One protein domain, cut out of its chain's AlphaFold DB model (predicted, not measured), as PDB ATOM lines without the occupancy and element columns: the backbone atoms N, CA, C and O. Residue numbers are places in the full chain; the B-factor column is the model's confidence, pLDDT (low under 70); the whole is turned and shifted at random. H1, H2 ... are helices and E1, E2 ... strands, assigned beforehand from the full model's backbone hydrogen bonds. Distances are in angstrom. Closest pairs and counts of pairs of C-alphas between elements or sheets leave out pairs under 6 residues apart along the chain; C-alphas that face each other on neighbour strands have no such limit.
ATOM      1  N   THR A   2     190.661 129.187 171.405       89.44
ATOM      2  CA  THR A   2     189.252 128.815 171.616       89.44
ATOM      3  C   THR A   2     188.511 128.957 170.286       89.44
ATOM      4  O   THR A   2     188.933 129.738 169.431       89.44
ATOM      5  N   SER A   3     187.471 128.151 170.067       89.81
ATOM      6  CA  SER A   3     186.805 128.031 168.757       89.81
ATOM      7  C   SER A   3     185.939 129.240 168.383       89.81
ATOM      8  O   SER A   3     185.635 129.442 167.213       89.81
ATOM      9  N   ASP A   4     185.588 130.065 169.364       92.31
ATOM     10  CA  ASP A   4     184.884 131.349 169.240       92.31
ATOM     11  C   ASP A   4     185.756 132.487 168.669       92.31
ATOM     12  O   ASP A   4     185.291 133.612 168.495       92.31
ATOM     13  N   ASN A   5     187.021 132.212 168.341       94.19
ATOM     14  CA  ASN A   5     187.984 133.196 167.854       94.19
ATOM     15  C   ASN A   5     188.403 132.900 166.402       94.19
ATOM     16  O   ASN A   5     189.519 132.437 166.157       94.19
ATOM     17  N   PRO A   6     187.537 133.172 165.405       93.62
ATOM     18  CA  PRO A   6     187.775 132.788 164.009       93.62
ATOM     19  C   PRO A   6     188.835 133.640 163.293       93.62
ATOM     20  O   PRO A   6     189.238 133.312 162.182       93.62
ATOM     21  N   LEU A   7     189.261 134.753 163.897       94.50
ATOM     22  CA  LEU A   7     190.153 135.754 163.300       94.50
ATOM     23  C   LEU A   7     191.539 135.799 163.969       94.50
ATOM     24  O   LEU A   7     192.228 136.819 163.907       94.50
ATOM     25  N   VAL A   8     191.948 134.715 164.636       91.81
ATOM     26  CA  VAL A   8     193.282 134.621 165.246       91.81
ATOM     27  C   VAL A   8     194.366 134.692 164.170       91.81
ATOM     28  O   VAL A   8     194.313 133.995 163.162       91.81
ATOM     29  N   ASP A   9     195.384 135.514 164.418       93.44
ATOM     30  CA  ASP A   9     196.520 135.697 163.519       93.44
ATOM     31  C   ASP A   9     197.651 134.706 163.842       93.44
ATOM     32  O   ASP A   9     198.241 134.728 164.930       93.44
ATOM     33  N   THR A  10     197.989 133.853 162.873       93.12
ATOM     34  CA  THR A  10     199.063 132.854 162.984       93.12
ATOM     35  C   THR A  10     200.426 133.480 163.289       93.12
ATOM     36  O   THR A  10     201.259 132.849 163.937       93.12
ATOM     37  N   GLN A  11     200.681 134.735 162.910       95.12
ATOM     38  CA  GLN A  11     201.941 135.395 163.240       95.12
ATOM     39  C   GLN A  11     202.095 135.614 164.752       95.12
ATOM     40  O   GLN A  11     203.206 135.497 165.279       95.12
ATOM     41  N   ILE A  12     200.996 135.873 165.470       95.94
ATOM     42  CA  ILE A  12     201.006 135.969 166.938       95.94
ATOM     43  C   ILE A  12     201.360 134.605 167.537       95.94
ATOM     44  O   ILE A  12     202.203 134.536 168.436       95.94
ATOM     45  N   LEU A  13     200.782 133.519 166.999       96.19
ATOM     46  CA  LEU A  13     201.099 132.149 167.415       96.19
ATOM     47  C   LEU A  13     202.591 131.858 167.252       96.19
ATOM     48  O   LEU A  13     203.240 131.434 168.206       96.19
ATOM     49  N   LEU A  14     203.139 132.122 166.065       97.31
ATOM     50  CA  LEU A  14     204.544 131.863 165.755       97.31
ATOM     51  C   LEU A  14     205.485 132.673 166.651       97.31
ATOM     52  O   LEU A  14     206.507 132.154 167.101       97.31
ATOM     53  N   ASN A  15     205.143 133.929 166.950       96.56
ATOM     54  CA  ASN A  15     205.935 134.771 167.845       96.56
ATOM     55  C   ASN A  15     205.928 134.227 169.280       96.56
ATOM     56  O   ASN A  15     206.992 134.068 169.877       96.56
ATOM     57  N   LEU A  16     204.753 133.884 169.815       97.31
ATOM     58  CA  LEU A  16     204.636 133.269 171.141       97.31
ATOM     59  C   LEU A  16     205.362 131.926 171.209       97.31
ATOM     60  O   LEU A  16     206.052 131.656 172.188       97.31
ATOM     61  N   TYR A  17     205.255 131.110 170.164       97.25
ATOM     62  CA  TYR A  17     205.923 129.817 170.092       97.25
ATOM     63  C   TYR A  17     207.449 129.962 170.123       97.25
ATOM     64  O   TYR A  17     208.113 129.293 170.913       97.25
ATOM     65  N   LYS A  18     208.012 130.906 169.357       97.38
ATOM     66  CA  LYS A  18     209.449 131.227 169.410       97.38
ATOM     67  C   LYS A  18     209.889 131.668 170.807       97.38
ATOM     68  O   LYS A  18     210.948 131.245 171.267       97.38
ATOM     69  N   VAL A  19     209.090 132.493 171.487       97.19
ATOM     70  CA  VAL A  19     209.379 132.910 172.869       97.19
ATOM     71  C   VAL A  19     209.322 131.722 173.830       97.19
ATOM     72  O   VAL A  19     210.196 131.594 174.684       97.19
ATOM     73  N   TYR A  20     208.332 130.839 173.677       97.12
ATOM     74  CA  TYR A  20     208.196 129.643 174.502       97.12
ATOM     75  C   TYR A  20     209.388 128.694 174.344       97.12
ATOM     76  O   TYR A  20     209.897 128.208 175.343       97.12
ATOM     77  N   LEU A  21     209.856 128.460 173.110       95.81
ATOM     78  CA  LEU A  21     210.989 127.566 172.845       95.81
ATOM     79  C   LEU A  21     212.328 128.125 173.338       95.81
ATOM     80  O   LEU A  21     213.160 127.374 173.837       95.81
ATOM     81  N   LYS A  22     212.555 129.433 173.177       95.00
ATOM     82  CA  LYS A  22     213.815 130.075 173.591       95.00
ATOM     83  C   LYS A  22     213.882 130.322 175.097       95.00
ATOM     84  O   LYS A  22     214.967 130.360 175.671       95.00
ATOM     85  N   GLY A  23     212.737 130.554 175.730       90.31
ATOM     86  CA  GLY A  23     212.650 130.859 177.150       90.31
ATOM     87  C   GLY A  23     212.408 129.622 178.010       90.31
ATOM     88  O   GLY A  23     211.773 128.660 177.601       90.31
ATOM     89  N   LYS A  24     212.834 129.672 179.274       91.81
ATOM     90  CA  LYS A  24     212.462 128.667 180.285       91.81
ATOM     91  C   LYS A  24     211.116 129.031 180.933       91.81
ATOM     92  O   LYS A  24     211.050 129.194 182.152       91.81
ATOM     93  N   TYR A  25     210.073 129.237 180.122       95.88
ATOM     94  CA  TYR A  25     208.739 129.643 180.584       95.88
ATOM     95  C   TYR A  25     207.808 128.442 180.789       95.88
ATOM     96  O   TYR A  25     207.824 127.481 180.031       95.88
ATOM     97  N   ASP A  26     206.950 128.524 181.805       95.50
ATOM     98  CA  ASP A  26     205.866 127.567 182.049       95.50
ATOM     99  C   ASP A  26     204.575 127.969 181.318       95.50
ATOM    100  O   ASP A  26     203.713 127.123 181.076       95.50
ATOM    101  N   PHE A  27     204.419 129.263 181.020       96.19
ATOM    102  CA  PHE A  27     203.246 129.827 180.363       96.19
ATOM    103  C   PHE A  27     203.599 131.103 179.604       96.19
ATOM    104  O   PHE A  27     204.104 132.060 180.189       96.19
ATOM    105  N   VAL A  28     203.291 131.143 178.314       97.19
ATOM    106  CA  VAL A  28     203.390 132.362 177.511       97.19
ATOM    107  C   VAL A  28     202.058 132.651 176.852       97.19
ATOM    108  O   VAL A  28     201.324 131.747 176.446       97.19
ATOM    109  N   SER A  29     201.713 133.927 176.792       96.38
ATOM    110  CA  SER A  29     200.421 134.361 176.286       96.38
ATOM    111  C   SER A  29     200.489 135.816 175.838       96.38
ATOM    112  O   SER A  29     201.375 136.551 176.258       96.38
ATOM    113  N   ASN A  30     199.564 136.243 174.989       96.00
ATOM    114  CA  ASN A  30     199.322 137.658 174.675       96.00
ATOM    115  C   ASN A  30     198.115 138.236 175.447       96.00
ATOM    116  O   ASN A  30     197.650 139.336 175.158       96.00
ATOM    117  N   SER A  31     197.582 137.464 176.399       93.25
ATOM    118  CA  SER A  31     196.362 137.765 177.153       93.25
ATOM    119  C   SER A  31     196.560 137.751 178.675       93.25
ATOM    120  O   SER A  31     195.579 137.722 179.411       93.25
ATOM    121  N   ILE A  32     197.808 137.773 179.175       92.44
ATOM    122  CA  ILE A  32     198.068 138.020 180.612       92.44
ATOM    123  C   ILE A  32     197.821 139.498 180.917       92.44
ATOM    124  O   ILE A  32     197.166 139.833 181.898       92.44
ATOM    125  N   LYS A  33     198.342 140.365 180.045       92.38
ATOM    126  CA  LYS A  33     198.027 141.789 179.959       92.38
ATOM    127  C   LYS A  33     197.477 142.048 178.563       92.38
ATOM    128  O   LYS A  33     198.135 141.757 177.563       92.38
ATOM    129  N   ARG A  34     196.266 142.595 178.503       93.12
ATOM    130  CA  ARG A  34     195.561 142.879 177.253       93.12
ATOM    131  C   ARG A  34     196.190 144.080 176.548       93.12
ATOM    132  O   ARG A  34     196.169 145.190 177.067       93.12
ATOM    133  N   THR A  35     196.722 143.849 175.355       96.06
ATOM    134  CA  THR A  35     197.175 144.901 174.423       96.06
ATOM    135  C   THR A  35     196.672 144.629 173.005       96.06
ATOM    136  O   THR A  35     196.301 145.545 172.281       96.06
ATOM    137  N   PHE A  36     196.577 143.359 172.615       96.56
ATOM    138  CA  PHE A  36     195.929 142.942 171.374       96.56
ATOM    139  C   PHE A  36     194.389 142.997 171.458       96.56
ATOM    140  O   PHE A  36     193.841 142.950 172.565       96.56
ATOM    141  N   PRO A  37     193.685 143.020 170.307       95.88
ATOM    142  CA  PRO A  37     192.232 142.880 170.247       95.88
ATOM    143  C   PRO A  37     191.704 141.644 170.976       95.88
ATOM    144  O   PRO A  37     192.335 140.580 170.987       95.88
ATOM    145  N   ILE A  38     190.507 141.759 171.548       95.06
ATOM    146  CA  ILE A  38     189.772 140.614 172.088       95.06
ATOM    147  C   ILE A  38     189.453 139.658 170.941       95.06
ATOM    148  O   ILE A  38     189.005 140.087 169.881       95.06
ATOM    149  N   GLY A  39     189.680 138.368 171.162       94.44
ATOM    150  CA  GLY A  39     189.513 137.323 170.154       94.44
ATOM    151  C   GLY A  39     190.782 136.967 169.378       94.44
ATOM    152  O   GLY A  39     190.731 136.240 168.394       94.44
ATOM    153  N   THR A  40     191.939 137.445 169.842       95.81
ATOM    154  CA  THR A  40     193.264 137.054 169.320       95.81
ATOM    155  C   THR A  40     194.082 136.264 170.342       95.81
ATOM    156  O   THR A  40     195.309 136.194 170.258       95.81
ATOM    157  N   ASP A  41     193.413 135.678 171.337       94.12
ATOM    158  CA  ASP A  41     194.064 135.099 172.509       94.12
ATOM    159  C   ASP A  41     194.754 133.780 172.213       94.12
ATOM    160  O   ASP A  41     194.148 132.781 171.810       94.12
ATOM    161  N   ILE A  42     196.043 133.749 172.526       96.00
ATOM    162  CA  ILE A  42     196.876 132.566 172.414       96.00
ATOM    163  C   ILE A  42     197.558 132.331 173.750       96.00
ATOM    164  O   ILE A  42     198.080 133.239 174.391       96.00
ATOM    165  N   ARG A  43     197.524 131.070 174.173       95.19
ATOM    166  CA  ARG A  43     198.052 130.583 175.441       95.19
ATOM    167  C   ARG A  43     198.832 129.308 175.157       95.19
ATOM    168  O   ARG A  43     198.256 128.358 174.634       95.19
ATOM    169  N   ILE A  44     200.116 129.308 175.495       96.44
ATOM    170  CA  ILE A  44     201.013 128.151 175.404       96.44
ATOM    171  C   ILE A  44     201.486 127.850 176.826       96.44
ATOM    172  O   ILE A  44     201.949 128.752 177.521       96.44
ATOM    173  N   PHE A  45     201.341 126.609 177.283       94.62
ATOM    174  CA  PHE A  45     201.672 126.203 178.651       94.62
ATOM    175  C   PHE A  45     202.332 124.829 178.698       94.62
ATOM    176  O   PHE A  45     202.103 123.970 177.848       94.62
ATOM    177  N   SER A  46     203.095 124.603 179.764       94.69
ATOM    178  CA  SER A  46     203.682 123.306 180.081       94.69
ATOM    179  C   SER A  46     202.609 122.277 180.446       94.69
ATOM    180  O   SER A  46     201.867 122.450 181.419       94.69
ATOM    181  N   LEU A  47     202.596 121.149 179.729       94.19
ATOM    182  CA  LEU A  47     201.734 120.006 180.037       94.19
ATOM    183  C   LEU A  47     201.994 119.455 181.448       94.19
ATOM    184  O   LEU A  47     201.056 119.215 182.206       94.19
ATOM    185  N   LYS A  48     203.268 119.331 181.850       94.12
ATOM    186  CA  LYS A  48     203.658 118.872 183.197       94.12
ATOM    187  C   LYS A  48     203.046 119.754 184.287       94.12
ATOM    188  O   LYS A  48     202.532 119.250 185.287       94.12
ATOM    189  N   LYS A  49     203.088 121.078 184.102       92.88
ATOM    190  CA  LYS A  49     202.492 122.039 185.041       92.88
ATOM    191  C   LYS A  49     200.966 121.959 185.006       92.88
ATOM    192  O   LYS A  49     200.360 121.957 186.073       92.88
ATOM    193  N   LEU A  50     200.357 121.818 183.826       93.12
ATOM    194  CA  LEU A  50     198.907 121.661 183.695       93.12
ATOM    195  C   LEU A  50     198.409 120.448 184.492       93.12
ATOM    196  O   LEU A  50     197.515 120.605 185.315       93.12
ATOM    197  N   ILE A  51     199.028 119.275 184.322       92.88
ATOM    198  CA  ILE A  51     198.658 118.049 185.052       92.88
ATOM    199  C   ILE A  51     198.855 118.218 186.564       92.88
ATOM    200  O   ILE A  51     198.015 117.800 187.359       92.88
ATOM    201  N   LYS A  52     199.957 118.851 186.989       91.94
ATOM    202  CA  LYS A  52     200.217 119.105 188.414       91.94
ATOM    203  C   LYS A  52     199.139 119.994 189.038       91.94
ATOM    204  O   LYS A  52     198.717 119.743 190.165       91.94
ATOM    205  N   TYR A  53     198.736 121.052 188.340       89.75
ATOM    206  CA  TYR A  53     197.839 122.062 188.896       89.75
ATOM    207  C   TYR A  53     196.361 121.797 188.633       89.75
ATOM    208  O   TYR A  53     195.541 122.285 189.404       89.75
ATOM    209  N   SER A  54     195.999 120.973 187.648       90.19
ATOM    210  CA  SER A  54     194.611 120.536 187.439       90.19
ATOM    211  C   SER A  54     194.046 119.797 188.657       90.19
ATOM    212  O   SER A  54     192.850 119.879 188.927       90.19
ATOM    213  N   LYS A  55     194.912 119.141 189.442       89.44
ATOM    214  CA  LYS A  55     194.572 118.515 190.730       89.44
ATOM    215  C   LYS A  55     194.239 119.523 191.838       89.44
ATOM    216  O   LYS A  55     193.670 119.128 192.843       89.44
ATOM    217  N   LYS A  56     194.600 120.801 191.669       88.31
ATOM    218  CA  LYS A  56     194.394 121.889 192.644       88.31
ATOM    219  C   LYS A  56     193.272 122.857 192.247       88.31
ATOM    220  O   LYS A  56     193.104 123.895 192.883       88.31
ATOM    221  N   VAL A  57     192.560 122.574 191.155       88.69
ATOM    222  CA  VAL A  57     191.495 123.425 190.613       88.69
ATOM    223  C   VAL A  57     190.164 122.681 190.707       88.69
ATOM    224  O   VAL A  57     190.049 121.538 190.258       88.69
ATOM    225  N   TYR A  58     189.153 123.353 191.261       89.88
ATOM    226  CA  TYR A  58     187.854 122.771 191.611       89.88
ATOM    227  C   TYR A  58     186.685 123.636 191.119       89.88
ATOM    228  O   TYR A  58     186.840 124.841 190.893       89.88
ATOM    229  N   GLY A  59     185.513 123.014 190.963       91.25
ATOM    230  CA  GLY A  59     184.278 123.674 190.532       91.25
ATOM    231  C   GLY A  59     184.390 124.335 189.154       91.25
ATOM    232  O   GLY A  59     185.138 123.871 188.293       91.25
ATOM    233  N   LYS A  60     183.698 125.469 188.976       87.56
ATOM    234  CA  LYS A  60     183.659 126.249 187.718       87.56
ATOM    235  C   LYS A  60     185.046 126.647 187.193       87.56
ATOM    236  O   LYS A  60     185.250 126.805 186.001       87.56
ATOM    237  N   LYS A  61     186.055 126.733 188.068       86.81
ATOM    238  CA  LYS A  61     187.434 127.064 187.670       86.81
ATOM    239  C   LYS A  61     188.075 125.985 186.785       86.81
ATOM    240  O   LYS A  61     189.046 126.289 186.099       86.81
ATOM    241  N   ARG A  62     187.561 124.745 186.801       88.50
ATOM    242  CA  ARG A  62     188.052 123.646 185.948       88.50
ATOM    243  C   ARG A  62     187.724 123.853 184.470       88.50
ATOM    244  O   ARG A  62     188.484 123.381 183.632       88.50
ATOM    245  N   GLU A  63     186.648 124.576 184.171       86.88
ATOM    246  CA  GLU A  63     186.253 124.943 182.806       86.88
ATOM    247  C   GLU A  63     187.315 125.836 182.150       86.88
ATOM    248  O   GLU A  63     187.730 125.633 181.012       86.88
ATOM    249  N   HIS A  64     187.866 126.777 182.917       85.69
ATOM    250  CA  HIS A  64     188.954 127.627 182.464       85.69
ATOM    251  C   HIS A  64     190.305 126.922 182.641       85.69
ATOM    252  O   HIS A  64     191.023 127.152 183.613       85.69
ATOM    253  N   THR A  65     190.713 126.113 181.661       83.31
ATOM    254  CA  THR A  65     191.939 125.282 181.706       83.31
ATOM    255  C   THR A  65     193.214 126.053 182.089       83.31
ATOM    256  O   THR A  65     194.135 125.506 182.692       83.31
ATOM    257  N   CYS A  66     193.275 127.353 181.778       86.88
ATOM    258  CA  CYS A  66     194.412 128.224 182.094       86.88
ATOM    259  C   CYS A  66     194.282 128.996 183.423       86.88
ATOM    260  O   CYS A  66     195.167 129.793 183.736       86.88
ATOM    261  N   TYR A  67     193.214 128.793 184.204       88.38
ATOM    262  CA  TYR A  67     192.909 129.567 185.415       88.38
ATOM    263  C   TYR A  67     194.103 129.641 186.372       88.38
ATOM    264  O   TYR A  67     194.513 130.726 186.789       88.38
ATOM    265  N   TYR A  68     194.721 128.490 186.663       89.06
ATOM    266  CA  TYR A  68     195.849 128.431 187.588       89.06
ATOM    267  C   TYR A  68     197.050 129.252 187.095       89.06
ATOM    268  O   TYR A  68     197.658 129.973 187.882       89.06
ATOM    269  N   PHE A  69     197.363 129.182 185.798       91.06
ATOM    270  CA  PHE A  69     198.476 129.911 185.182       91.06
ATOM    271  C   PHE A  69     198.268 131.434 185.200       91.06
ATOM    272  O   PHE A  69     199.227 132.202 185.309       91.06
ATOM    273  N   LEU A  70     197.014 131.888 185.127       87.31
ATOM    274  CA  LEU A  70     196.668 133.309 185.176       87.31
ATOM    275  C   LEU A  70     196.705 133.862 186.606       87.31
ATOM    276  O   LEU A  70     197.285 134.928 186.830       87.31
ATOM    277  N   LYS A  71     196.145 133.131 187.577       85.75
ATOM    278  CA  LYS A  71     195.976 133.630 188.951       85.75
ATOM    279  C   LYS A  71     197.183 133.393 189.866       85.75
ATOM    280  O   LYS A  71     197.432 134.215 190.741       85.75
ATOM    281  N   ASN A  72     197.974 132.336 189.663       80.12
ATOM    282  CA  ASN A  72     199.076 131.993 190.573       80.12
ATOM    283  C   ASN A  72     200.445 132.395 190.013       80.12
ATOM    284  O   ASN A  72     200.975 131.750 189.110       80.12
ATOM    285  N   LYS A  73     201.047 133.443 190.590       74.88
ATOM    286  CA  LYS A  73     202.344 133.978 190.134       74.88
ATOM    287  C   LYS A  73     203.554 133.252 190.732       74.88
ATOM    288  O   LYS A  73     204.572 133.127 190.064       74.88
ATOM    289  N   HIS A  74     203.435 132.727 191.952       76.56
ATOM    290  CA  HIS A  74     204.592 132.316 192.761       76.56
ATOM    291  C   HIS A  74     205.324 131.042 192.301       76.56
ATOM    292  O   HIS A  74     206.363 130.723 192.852       76.56
ATOM    293  N   ASN A  75     204.832 130.311 191.292       83.75
ATOM    294  CA  ASN A  75     205.452 129.051 190.840       83.75
ATOM    295  C   ASN A  75     205.357 128.799 189.324       83.75
ATOM    296  O   ASN A  75     205.605 127.681 188.854       83.75
ATOM    297  N   ILE A  76     204.960 129.823 188.568       91.69
ATOM    298  CA  ILE A  76     204.797 129.764 187.118       91.69
ATOM    299  C   ILE A  76     205.710 130.827 186.519       91.69
ATOM    300  O   ILE A  76     205.506 132.019 186.747       91.69
ATOM    301  N   LYS A  77     206.694 130.412 185.720       94.19
ATOM    302  CA  LYS A  77     207.476 131.349 184.906       94.19
ATOM    303  C   LYS A  77     206.615 131.810 183.736       94.19
ATOM    304  O   LYS A  77     206.251 130.994 182.890       94.19
ATOM    305  N   ARG A  78     206.257 133.095 183.704       94.88
ATOM    306  CA  ARG A  78     205.301 133.642 182.732       94.88
ATOM    307  C   ARG A  78     205.925 134.694 181.844       94.88
ATOM    308  O   ARG A  78     206.753 135.469 182.307       94.88
ATOM    309  N   PHE A  79     205.444 134.762 180.612       96.12
ATOM    310  CA  PHE A  79     205.751 135.846 179.690       96.12
ATOM    311  C   PHE A  79     204.468 136.366 179.045       96.12
ATOM    312  O   PHE A  79     203.640 135.569 178.595       96.12
ATOM    313  N   ASN A  80     204.322 137.692 178.983       96.69
ATOM    314  CA  ASN A  80     203.291 138.330 178.171       96.69
ATOM    315  C   ASN A  80     203.920 138.900 176.901       96.69
ATOM    316  O   ASN A  80     204.847 139.701 176.993       96.69
ATOM    317  N   LEU A  81     203.404 138.519 175.735       97.31
ATOM    318  CA  LEU A  81     203.736 139.201 174.492       97.31
ATOM    319  C   LEU A  81     202.858 140.448 174.372       97.31
ATOM    320  O   LEU A  81     201.651 140.329 174.162       97.31
ATOM    321  N   ASP A  82     203.469 141.623 174.490       97.19
ATOM    322  CA  ASP A  82     202.794 142.897 174.254       97.19
ATOM    323  C   ASP A  82     202.702 143.199 172.750       97.19
ATOM    324  O   ASP A  82     203.597 142.880 171.961       97.19
ATOM    325  N   ALA A  83     201.595 143.818 172.344       96.75
ATOM    326  CA  ALA A  83     201.378 144.239 170.972       96.75
ATOM    327  C   ALA A  83     202.314 145.387 170.578       96.75
ATOM    328  O   ALA A  83     202.512 146.345 171.327       96.75
ATOM    329  N   GLN A  84     202.821 145.345 169.345       96.19
ATOM    330  CA  GLN A  84     203.445 146.516 168.727       96.19
ATOM    331  C   GLN A  84     202.407 147.630 168.540       96.19
ATOM    332  O   GLN A  84     201.216 147.350 168.429       96.19
ATOM    333  N   LYS A  85     202.849 148.889 168.410       94.81
ATOM    334  CA  LYS A  85     201.966 150.071 168.285       94.81
ATOM    335  C   LYS A  85     200.819 149.883 167.277       94.81
ATOM    336  O   LYS A  85     199.684 150.219 167.584       94.81
ATOM    337  N   LYS A  86     201.097 149.283 166.114       94.75
ATOM    338  CA  LYS A  86     200.098 149.015 165.059       94.75
ATOM    339  C   LYS A  86     199.031 147.968 165.422       94.75
ATOM    340  O   LYS A  86     197.978 147.935 164.799       94.75
ATOM    341  N   HIS A  87     199.311 147.098 166.391       96.62
ATOM    342  CA  HIS A  87     198.425 146.024 166.852       96.62
ATOM    343  C   HIS A  87     197.872 146.274 168.260       96.62
ATOM    344  O   HIS A  87     197.044 145.494 168.725       96.62
ATOM    345  N   ASN A  88     198.322 147.336 168.938       96.88
ATOM    346  CA  ASN A  88     197.886 147.696 170.284       96.88
ATOM    347  C   ASN A  88     196.483 148.312 170.232       96.88
ATOM    348  O   ASN A  88     196.324 149.524 170.104       96.88
ATOM    349  N   ARG A  89     195.478 147.437 170.243       95.25
ATOM    350  CA  ARG A  89     194.063 147.743 170.026       95.25
ATOM    351  C   ARG A  89     193.175 146.955 170.986       95.25
ATOM    352  O   ARG A  89     192.335 146.173 170.541       95.25
ATOM    353  N   PRO A  90     193.343 147.144 172.308       94.12
ATOM    354  CA  PRO A  90     192.547 146.437 173.311       94.12
ATOM    355  C   PRO A  90     191.059 146.831 173.272       94.12
ATOM    356  O   PRO A  90     190.217 146.133 173.821       94.12
ATOM    357  N   ASP A  91     190.734 147.935 172.599       93.75
ATOM    358  CA  ASP A  91     189.388 148.447 172.344       93.75
ATOM    359  C   ASP A  91     188.633 147.701 171.229       93.75
ATOM    360  O   ASP A  91     187.439 147.937 171.031       93.75
ATOM    361  N   LEU A  92     189.322 146.856 170.456       95.50
ATOM    362  CA  LEU A  92     188.727 146.091 169.367       95.50
ATOM    363  C   LEU A  92     188.325 144.691 169.843       95.50
ATOM    364  O   LEU A  92     189.110 143.985 170.474       95.50
ATOM    365  N   ARG A  93     187.110 144.271 169.477       95.38
ATOM    366  CA  ARG A  93     186.548 142.955 169.786       95.38
ATOM    367  C   ARG A  93     186.229 142.190 168.504       95.38
ATOM    368  O   ARG A  93     185.414 142.644 167.708       95.38
ATOM    369  N   ILE A  94     186.879 141.043 168.319       96.00
ATOM    370  CA  ILE A  94     186.763 140.154 167.149       96.00
ATOM    371  C   ILE A  94     186.633 138.667 167.548       96.00
ATOM    372  O   ILE A  94     187.050 137.780 166.808       96.00
ATOM    373  N   THR A  95     186.056 138.410 168.722       95.44
ATOM    374  CA  THR A  95     185.552 137.091 169.158       95.44
ATOM    375  C   THR A  95     184.068 136.952 168.802       95.44
ATOM    376  O   THR A  95     183.477 137.952 168.403       95.44
ATOM    377  N   LEU A  96     183.471 135.767 168.928       96.25
ATOM    378  CA  LEU A  96     182.099 135.443 168.528       96.25
ATOM    379  C   LEU A  96     181.250 134.973 169.725       96.25
ATOM    380  O   LEU A  96     181.010 133.778 169.866       96.25
ATOM    381  N   ASP A  97     180.744 135.910 170.534       94.75
ATOM    382  CA  ASP A  97     179.808 135.589 171.632       94.75
ATOM    383  C   ASP A  97     178.417 136.220 171.439       94.75
ATOM    384  O   ASP A  97     177.414 135.670 171.888       94.75
ATOM    385  N   TYR A  98     178.333 137.370 170.755       95.62
ATOM    386  CA  TYR A  98     177.087 138.123 170.559       95.62
ATOM    387  C   TYR A  98     176.658 138.210 169.082       95.62
ATOM    388  O   TYR A  98     177.501 138.182 168.178       95.62
ATOM    389  N   PRO A  99     175.362 138.428 168.782       97.62
ATOM    390  CA  PRO A  99     174.908 138.683 167.412       97.62
ATOM    391  C   PRO A  99     175.635 139.856 166.735       97.62
ATOM    392  O   PRO A  99     175.880 139.841 165.526       97.62
ATOM    393  N   GLU A 100     176.007 140.889 167.493       97.56
ATOM    394  CA  GLU A 100     176.777 142.027 166.994       97.56
ATOM    395  C   GLU A 100     178.224 141.668 166.639       97.56
ATOM    396  O   GLU A 100     178.763 142.227 165.677       97.56
ATOM    397  N   ASP A 101     178.820 140.702 167.344       97.31
ATOM    398  CA  ASP A 101     180.127 140.149 166.994       97.31
ATOM    399  C   ASP A 101     180.061 139.463 165.627       97.31
ATOM    400  O   ASP A 101     180.861 139.756 164.734       97.31
ATOM    401  N   PHE A 102     179.039 138.624 165.416       97.88
ATOM    402  CA  PHE A 102     178.815 137.962 164.133       97.88
ATOM    403  C   PHE A 102     178.646 138.970 162.990       97.88
ATOM    404  O   PHE A 102     179.223 138.794 161.915       97.88
ATOM    405  N   LYS A 103     177.901 140.064 163.211       98.12
ATOM    406  CA  LYS A 103     177.732 141.132 162.208       98.12
ATOM    407  C   LYS A 103     179.072 141.750 161.801       98.12
ATOM    408  O   LYS A 103     179.277 141.996 160.609       98.12
ATOM    409  N   LEU A 104     179.975 142.002 162.753       97.81
ATOM    410  CA  LEU A 104     181.316 142.520 162.464       97.81
ATOM    411  C   LEU A 104     182.174 141.474 161.735       97.81
ATOM    412  O   LEU A 104     182.711 141.768 160.666       97.81
ATOM    413  N   ILE A 105     182.254 140.252 162.268       97.44
ATOM    414  CA  ILE A 105     183.047 139.147 161.708       97.44
ATOM    415  C   ILE A 105     182.619 138.843 160.266       97.44
ATOM    416  O   ILE A 105     183.458 138.791 159.365       97.44
ATOM    417  N   LYS A 106     181.309 138.747 160.005       97.00
ATOM    418  CA  LYS A 106     180.757 138.535 158.659       97.00
ATOM    419  C   LYS A 106     181.194 139.631 157.686       97.00
ATOM    420  O   LYS A 106     181.561 139.332 156.553       97.00
ATOM    421  N   LYS A 107     181.186 140.899 158.109       96.81
ATOM    422  CA  LYS A 107     181.636 142.023 157.269       96.81
ATOM    423  C   LYS A 107     183.126 141.948 156.950       96.81
ATOM    424  O   LYS A 107     183.492 142.207 155.806       96.81
ATOM    425  N   ILE A 108     183.955 141.576 157.927       96.94
ATOM    426  CA  ILE A 108     185.398 141.369 157.739       96.94
ATOM    427  C   ILE A 108     185.627 140.281 156.681       96.94
ATOM    428  O   ILE A 108     186.279 140.546 155.671       96.94
ATOM    429  N   PHE A 109     185.024 139.098 156.843       96.44
ATOM    430  CA  PHE A 109     185.183 137.997 155.886       96.44
ATOM    431  C   PHE A 109     184.660 138.339 154.486       96.44
ATOM    432  O   PHE A 109     185.365 138.109 153.510       96.44
ATOM    433  N   ILE A 110     183.474 138.946 154.358       95.50
ATOM    434  CA  ILE A 110     182.933 139.351 153.045       95.50
ATOM    435  C   ILE A 110     183.860 140.350 152.343       95.50
ATOM    436  O   ILE A 110     184.014 140.291 151.124       95.50
ATOM    437  N   PHE A 111     184.464 141.282 153.085       95.62
ATOM    438  CA  PHE A 111     185.373 142.265 152.506       95.62
ATOM    439  C   PHE A 111     186.678 141.622 152.023       95.62
ATOM    440  O   PHE A 111     187.105 141.884 150.897       95.62
ATOM    441  N   PHE A 112     187.306 140.784 152.853       95.75
ATOM    442  CA  PHE A 112     188.614 140.218 152.534       95.75
ATOM    443  C   PHE A 112     188.551 139.025 151.582       95.75
ATOM    444  O   PHE A 112     189.379 138.974 150.679       95.75
ATOM    445  N   ASN A 113     187.559 138.136 151.683       92.75
ATOM    446  CA  ASN A 113     187.463 136.960 150.805       92.75
ATOM    447  C   ASN A 113     187.243 137.330 149.331       92.75
ATOM    448  O   ASN A 113     187.561 136.546 148.446       92.75
ATOM    449  N   LYS A 114     186.741 138.540 149.048       88.81
ATOM    450  CA  LYS A 114     186.637 139.066 147.676       88.81
ATOM    451  C   LYS A 114     187.983 139.471 147.070       88.81
ATOM    452  O   LYS A 114     188.063 139.648 145.861       88.81
ATOM    453  N   LYS A 115     189.002 139.712 147.899       87.38
ATOM    454  CA  LYS A 115     190.261 140.358 147.490       87.38
ATOM    455  C   LYS A 115     191.510 139.550 147.830       87.38
ATOM    456  O   LYS A 115     192.546 139.760 147.212       87.38
ATOM    457  N   TYR A 116     191.439 138.668 148.823       89.19
ATOM    458  CA  TYR A 116     192.596 137.976 149.369       89.19
ATOM    459  C   TYR A 116     192.250 136.538 149.739       89.19
ATOM    460  O   TYR A 116     191.209 136.272 150.334       89.19
ATOM    461  N   LYS A 117     193.190 135.625 149.471       88.19
ATOM    462  CA  LYS A 117     193.142 134.244 149.968       88.19
ATOM    463  C   LYS A 117     193.354 134.172 151.487       88.19
ATOM    464  O   LYS A 117     192.743 133.351 152.157       88.19
ATOM    465  N   TYR A 118     194.210 135.049 152.013       90.56
ATOM    466  CA  TYR A 118     194.533 135.165 153.433       90.56
ATOM    467  C   TYR A 118     194.661 136.637 153.828       90.56
ATOM    468  O   TYR A 118     195.118 137.469 153.041       90.56
ATOM    469  N   PHE A 119     194.307 136.961 155.065       94.75
ATOM    470  CA  PHE A 119     194.471 138.292 155.635       94.75
ATOM    471  C   PHE A 119     194.912 138.191 157.096       94.75
ATOM    472  O   PHE A 119     194.675 137.186 157.757       94.75
ATOM    473  N   ASP A 120     195.602 139.226 157.567       95.00
ATOM    474  CA  ASP A 120     196.240 139.279 158.885       95.00
ATOM    475  C   ASP A 120     195.584 140.338 159.782       95.00
ATOM    476  O   ASP A 120     194.756 141.142 159.331       95.00
ATOM    477  N   LEU A 121     195.986 140.378 161.054       96.69
ATOM    478  CA  LEU A 121     195.435 141.305 162.038       96.69
ATOM    479  C   LEU A 121     195.630 142.773 161.645       96.69
ATOM    480  O   LEU A 121     194.768 143.605 161.922       96.69
ATOM    481  N   SER A 122     196.736 143.108 160.977       96.50
ATOM    482  CA  SER A 122     197.010 144.482 160.534       96.50
ATOM    483  C   SER A 122     195.974 144.928 159.507       96.50
ATOM    484  O   SER A 122     195.468 146.050 159.582       96.50
ATOM    485  N   LYS A 123     195.615 144.039 158.571       96.44
ATOM    486  CA  LYS A 123     194.553 144.305 157.593       96.44
ATOM    487  C   LYS A 123     193.200 144.471 158.283       96.44
ATOM    488  O   LYS A 123     192.489 145.425 157.976       96.44
ATOM    489  N   ILE A 124     192.872 143.598 159.239       97.12
ATOM    490  CA  ILE A 124     191.615 143.671 160.005       97.12
ATOM    491  C   ILE A 124     191.510 145.002 160.757       97.12
ATOM    492  O   ILE A 124     190.505 145.699 160.627       97.12
ATOM    493  N   ILE A 125     192.557 145.388 161.491       97.44
ATOM    494  CA  ILE A 125     192.610 146.657 162.226       97.44
ATOM    495  C   ILE A 125     192.426 147.836 161.266       97.44
ATOM    496  O   ILE A 125     191.553 148.672 161.486       97.44
ATOM    497  N   SER A 126     193.163 147.855 160.149       97.06
ATOM    498  CA  SER A 126     193.043 148.910 159.135       97.06
ATOM    499  C   SER A 126     191.627 149.011 158.556       97.06
ATOM    500  O   SER A 126     191.105 150.110 158.367       97.06
ATOM    501  N   PHE A 127     190.979 147.873 158.293       96.88
ATOM    502  CA  PHE A 127     189.599 147.834 157.813       96.88
ATOM    503  C   PHE A 127     188.628 148.434 158.832       96.88
ATOM    504  O   PHE A 127     187.780 149.245 158.456       96.88
ATOM    505  N   VAL A 128     188.756 148.072 160.110       96.88
ATOM    506  CA  VAL A 128     187.865 148.573 161.162       96.88
ATOM    507  C   VAL A 128     188.092 150.063 161.428       96.88
ATOM    508  O   VAL A 128     187.119 150.797 161.585       96.88
ATOM    509  N   ASP A 129     189.336 150.536 161.397       95.88
ATOM    510  CA  ASP A 129     189.659 151.954 161.617       95.88
ATOM    511  C   ASP A 129     189.141 152.859 160.507       95.88
ATOM    512  O   ASP A 129     188.626 153.941 160.778       95.88
ATOM    513  N   LYS A 130     189.179 152.384 159.261       97.38
ATOM    514  CA  LYS A 130     188.553 153.074 158.124       97.38
ATOM    515  C   LYS A 130     187.024 153.001 158.149       97.38
ATOM    516  O   LYS A 130     186.365 153.725 157.410       97.38
ATOM    517  N   ASN A 131     186.442 152.127 158.971       96.88
ATOM    518  CA  ASN A 131     185.001 151.903 159.053       96.88
ATOM    519  C   ASN A 131     184.520 151.934 160.516       96.88
ATOM    520  O   ASN A 131     184.009 150.925 161.018       96.88
ATOM    521  N   PRO A 132     184.595 153.086 161.209       95.62
ATOM    522  CA  PRO A 132     184.289 153.178 162.640       95.62
ATOM    523  C   PRO A 132     182.856 152.740 162.986       95.62
ATOM    524  O   PRO A 132     182.604 152.246 164.084       95.62
ATOM    525  N   LYS A 133     181.916 152.833 162.035       97.06
ATOM    526  CA  LYS A 133     180.552 152.292 162.168       97.06
ATOM    527  C   LYS A 133     180.513 150.783 162.442       97.06
ATOM    528  O   LYS A 133     179.613 150.321 163.132       97.06
ATOM    529  N   TYR A 134     181.480 150.015 161.938       95.94
ATOM    530  CA  TYR A 134     181.563 148.573 162.184       95.94
ATOM    531  C   TYR A 134     182.132 148.265 163.563       95.94
ATOM    532  O   TYR A 134     181.609 147.387 164.238       95.94
ATOM    533  N   LYS A 135     183.116 149.040 164.030       93.81
ATOM    534  CA  LYS A 135     183.612 148.946 165.410       93.81
ATOM    535  C   LYS A 135     182.495 149.166 166.434       93.81
ATOM    536  O   LYS A 135     182.434 148.489 167.454       93.81
ATOM    537  N   LYS A 136     181.596 150.118 166.161       96.12
ATOM    538  CA  LYS A 136     180.496 150.460 167.073       96.12
ATOM    539  C   LYS A 136     179.535 149.296 167.332       96.12
ATOM    540  O   LYS A 136     178.959 149.272 168.414       96.12
ATOM    541  N   LEU A 137     179.421 148.330 166.409       96.88
ATOM    542  CA  LEU A 137     178.491 147.194 166.506       96.88
ATOM    543  C   LEU A 137     178.593 146.474 167.855       96.88
ATOM    544  O   LEU A 137     177.580 146.278 168.516       96.88
ATOM    545  N   ASN A 138     179.808 146.132 168.278       96.12
ATOM    546  CA  ASN A 138     180.059 145.353 169.490       96.12
ATOM    547  C   ASN A 138     180.931 146.088 170.524       96.12
ATOM    548  O   ASN A 138     181.293 145.510 171.546       96.12
ATOM    549  N   SER A 139     181.244 147.370 170.299       93.38
ATOM    550  CA  SER A 139     182.111 148.163 171.189       93.38
ATOM    551  C   SER A 139     181.636 148.224 172.646       93.38
ATOM    552  O   SER A 139     182.469 148.239 173.553       93.38
ATOM    553  N   LYS A 140     180.317 148.179 172.888       93.31
ATOM    554  CA  LYS A 140     179.727 148.098 174.237       93.31
ATOM    555  C   LYS A 140     180.198 146.871 175.029       93.31
ATOM    556  O   LYS A 140     180.232 146.924 176.250       93.31
ATOM    557  N   TYR A 141     180.633 145.807 174.347       90.75
ATOM    558  CA  TYR A 141     181.107 144.570 174.967       90.75
ATOM    559  C   TYR A 141     182.631 144.487 175.131       90.75
ATOM    560  O   TYR A 141     183.145 143.522 175.697       90.75
ATOM    561  N   ALA A 142     183.386 145.490 174.670       80.56
ATOM    562  CA  ALA A 142     184.851 145.457 174.671       80.56
ATOM    563  C   ALA A 142     185.489 145.543 176.075       80.56
ATOM    564  O   ALA A 142     186.690 145.347 176.209       80.56
ATOM    565  N   LYS A 143     184.705 145.809 177.130       71.50
ATOM    566  CA  LYS A 143     185.184 145.861 178.524       71.50
ATOM    567  C   LYS A 143     184.869 144.602 179.348       71.50
ATOM    568  O   LYS A 143     185.267 144.536 180.502       71.50
ATOM    569  N   HIS A 144     184.177 143.603 178.793       59.22
ATOM    570  CA  HIS A 144     183.595 142.500 179.580       59.22
ATOM    571  C   HIS A 144     184.512 141.304 179.895       59.22
ATOM    572  O   HIS A 144     184.024 140.297 180.395       59.22
ATOM    573  N   TYR A 145     185.822 141.377 179.650       55.22
ATOM    574  CA  TYR A 145     186.717 140.228 179.858       55.22
ATOM    575  C   TYR A 145     187.871 140.555 180.801       55.22
ATOM    576  O   TYR A 145     189.013 140.728 180.374       55.22
ATOM    577  N   GLU A 146     187.574 140.564 182.096       50.34
ATOM    578  CA  GLU A 146     188.573 140.365 183.143       50.34
ATOM    579  C   GLU A 146     188.262 139.036 183.842       50.34
ATOM    580  O   GLU A 146     187.238 138.890 184.505       50.34
ATOM    581  N   LEU A 147     189.119 138.031 183.621       47.06
ATOM    582  CA  LEU A 147     189.109 136.778 184.387       47.06
ATOM    583  C   LEU A 147     189.646 137.019 185.791       47.06
ATOM    584  O   LEU A 147     190.699 137.690 185.911       47.06
TER     585      LEU A 147
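What this domain is: This is residues 2 to 147 of the 147 residues of an uncharacterized protein of Pelagibacteraceae bacterium (UniProt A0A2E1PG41). A small three-strand sheet, E2 E1 E3, with H1 over one face lies between two loose groups of helices, short H2, H3 and H4 towards one end of the long axis and H5, H6 and H7 at the other. Residues 30 to 42, which hold no named element, loop through the middle, and residues 113 to 118 stick out. The printed part has 146 residues, with seven named helices and three named strands in the order H1 E1 E2 H2 H3 H4 E3 H5 H6 H7; the sheet is mixed. The class is mostly helix, though under half of the residues are in named elements. The whole is compact, with a radius of gyration of the C-alphas of 16.5 A and spans of 46 by 34 by 24 A.

How they stand to each other: H1, residues 10 to 22, is on the sheet of E1, residues 27 to 29, E2, residues 43 to 45, and E3, residues 78 to 80, in two layers, a helix on one face of a sheet. Its height over the sheet is 8.6 A; it lies over E1 and runs along the strands, at 26 degrees on the local plane. The closest C-alphas of H1 and E1 are those of Tyr 20 and Val 28, 6.3 A apart. E1 and E2 form an antiparallel hairpin, with N 28 and O 44 within hydrogen-bond range at 2.9 A. E1 and E3 are parallel, with N 79 and O 27 at 3.0 A. H4, residues 67 to 71, only grazes the sheet with residues 69 to 70. H2, residues 47 to 54, is close to H4 but not clearly touching, the closest C-alphas being those of Tyr 53 and Tyr 68 at 6.8 A. H3, residues 59 to 62, is close to H4 but not clearly touching, with the C-alphas of Lys 61 and Tyr 67 closest at 6.4 A. H5, residues 99 to 113, is apart from H1. H6, residues 121 to 130, is close to H5 but not clearly touching, about perpendicular at 73 degrees, with the C-alphas of Ile 108 and Ile 124 closest at 7.0 A. H7, residues 132 to 136, and H6 only just touch, only at the corner, with 3 pairs of C-alphas within 8 A, the closest being Val 128 and Lys 135 at 6.0 A. Every O i to N i+4 pair is within hydrogen-bond range in H1, H2, H4, H5, H6 and H7; H3 is too short for one.

Where its parts are: H1 begins at C-alpha 10 (199.063, 132.854, 162.984) and is 18.4 A long. E1, E2 and E3 measure 6.7, 6.5 and 6.8 A, H2 10.3 A, H3 5.9 A and H4 6.2 A. H5 starts at C-alpha 99 (174.908, 138.683, 167.412) and is 20.9 A long; H6 measures 14.2 A. H7, 6.4 A long, ends at C-alpha 136 (180.496, 150.460, 167.073).

The domain as a whole: The two C-alphas farthest apart, of His 74 and Lys 114, are 49.0 A apart. The printed part has no cut. The links E1 to E2 and E3 to H5 are long, with 13 and 18 residues. Mean pLDDT of the printed part is 92.3; residues 144 to 147 are under 70.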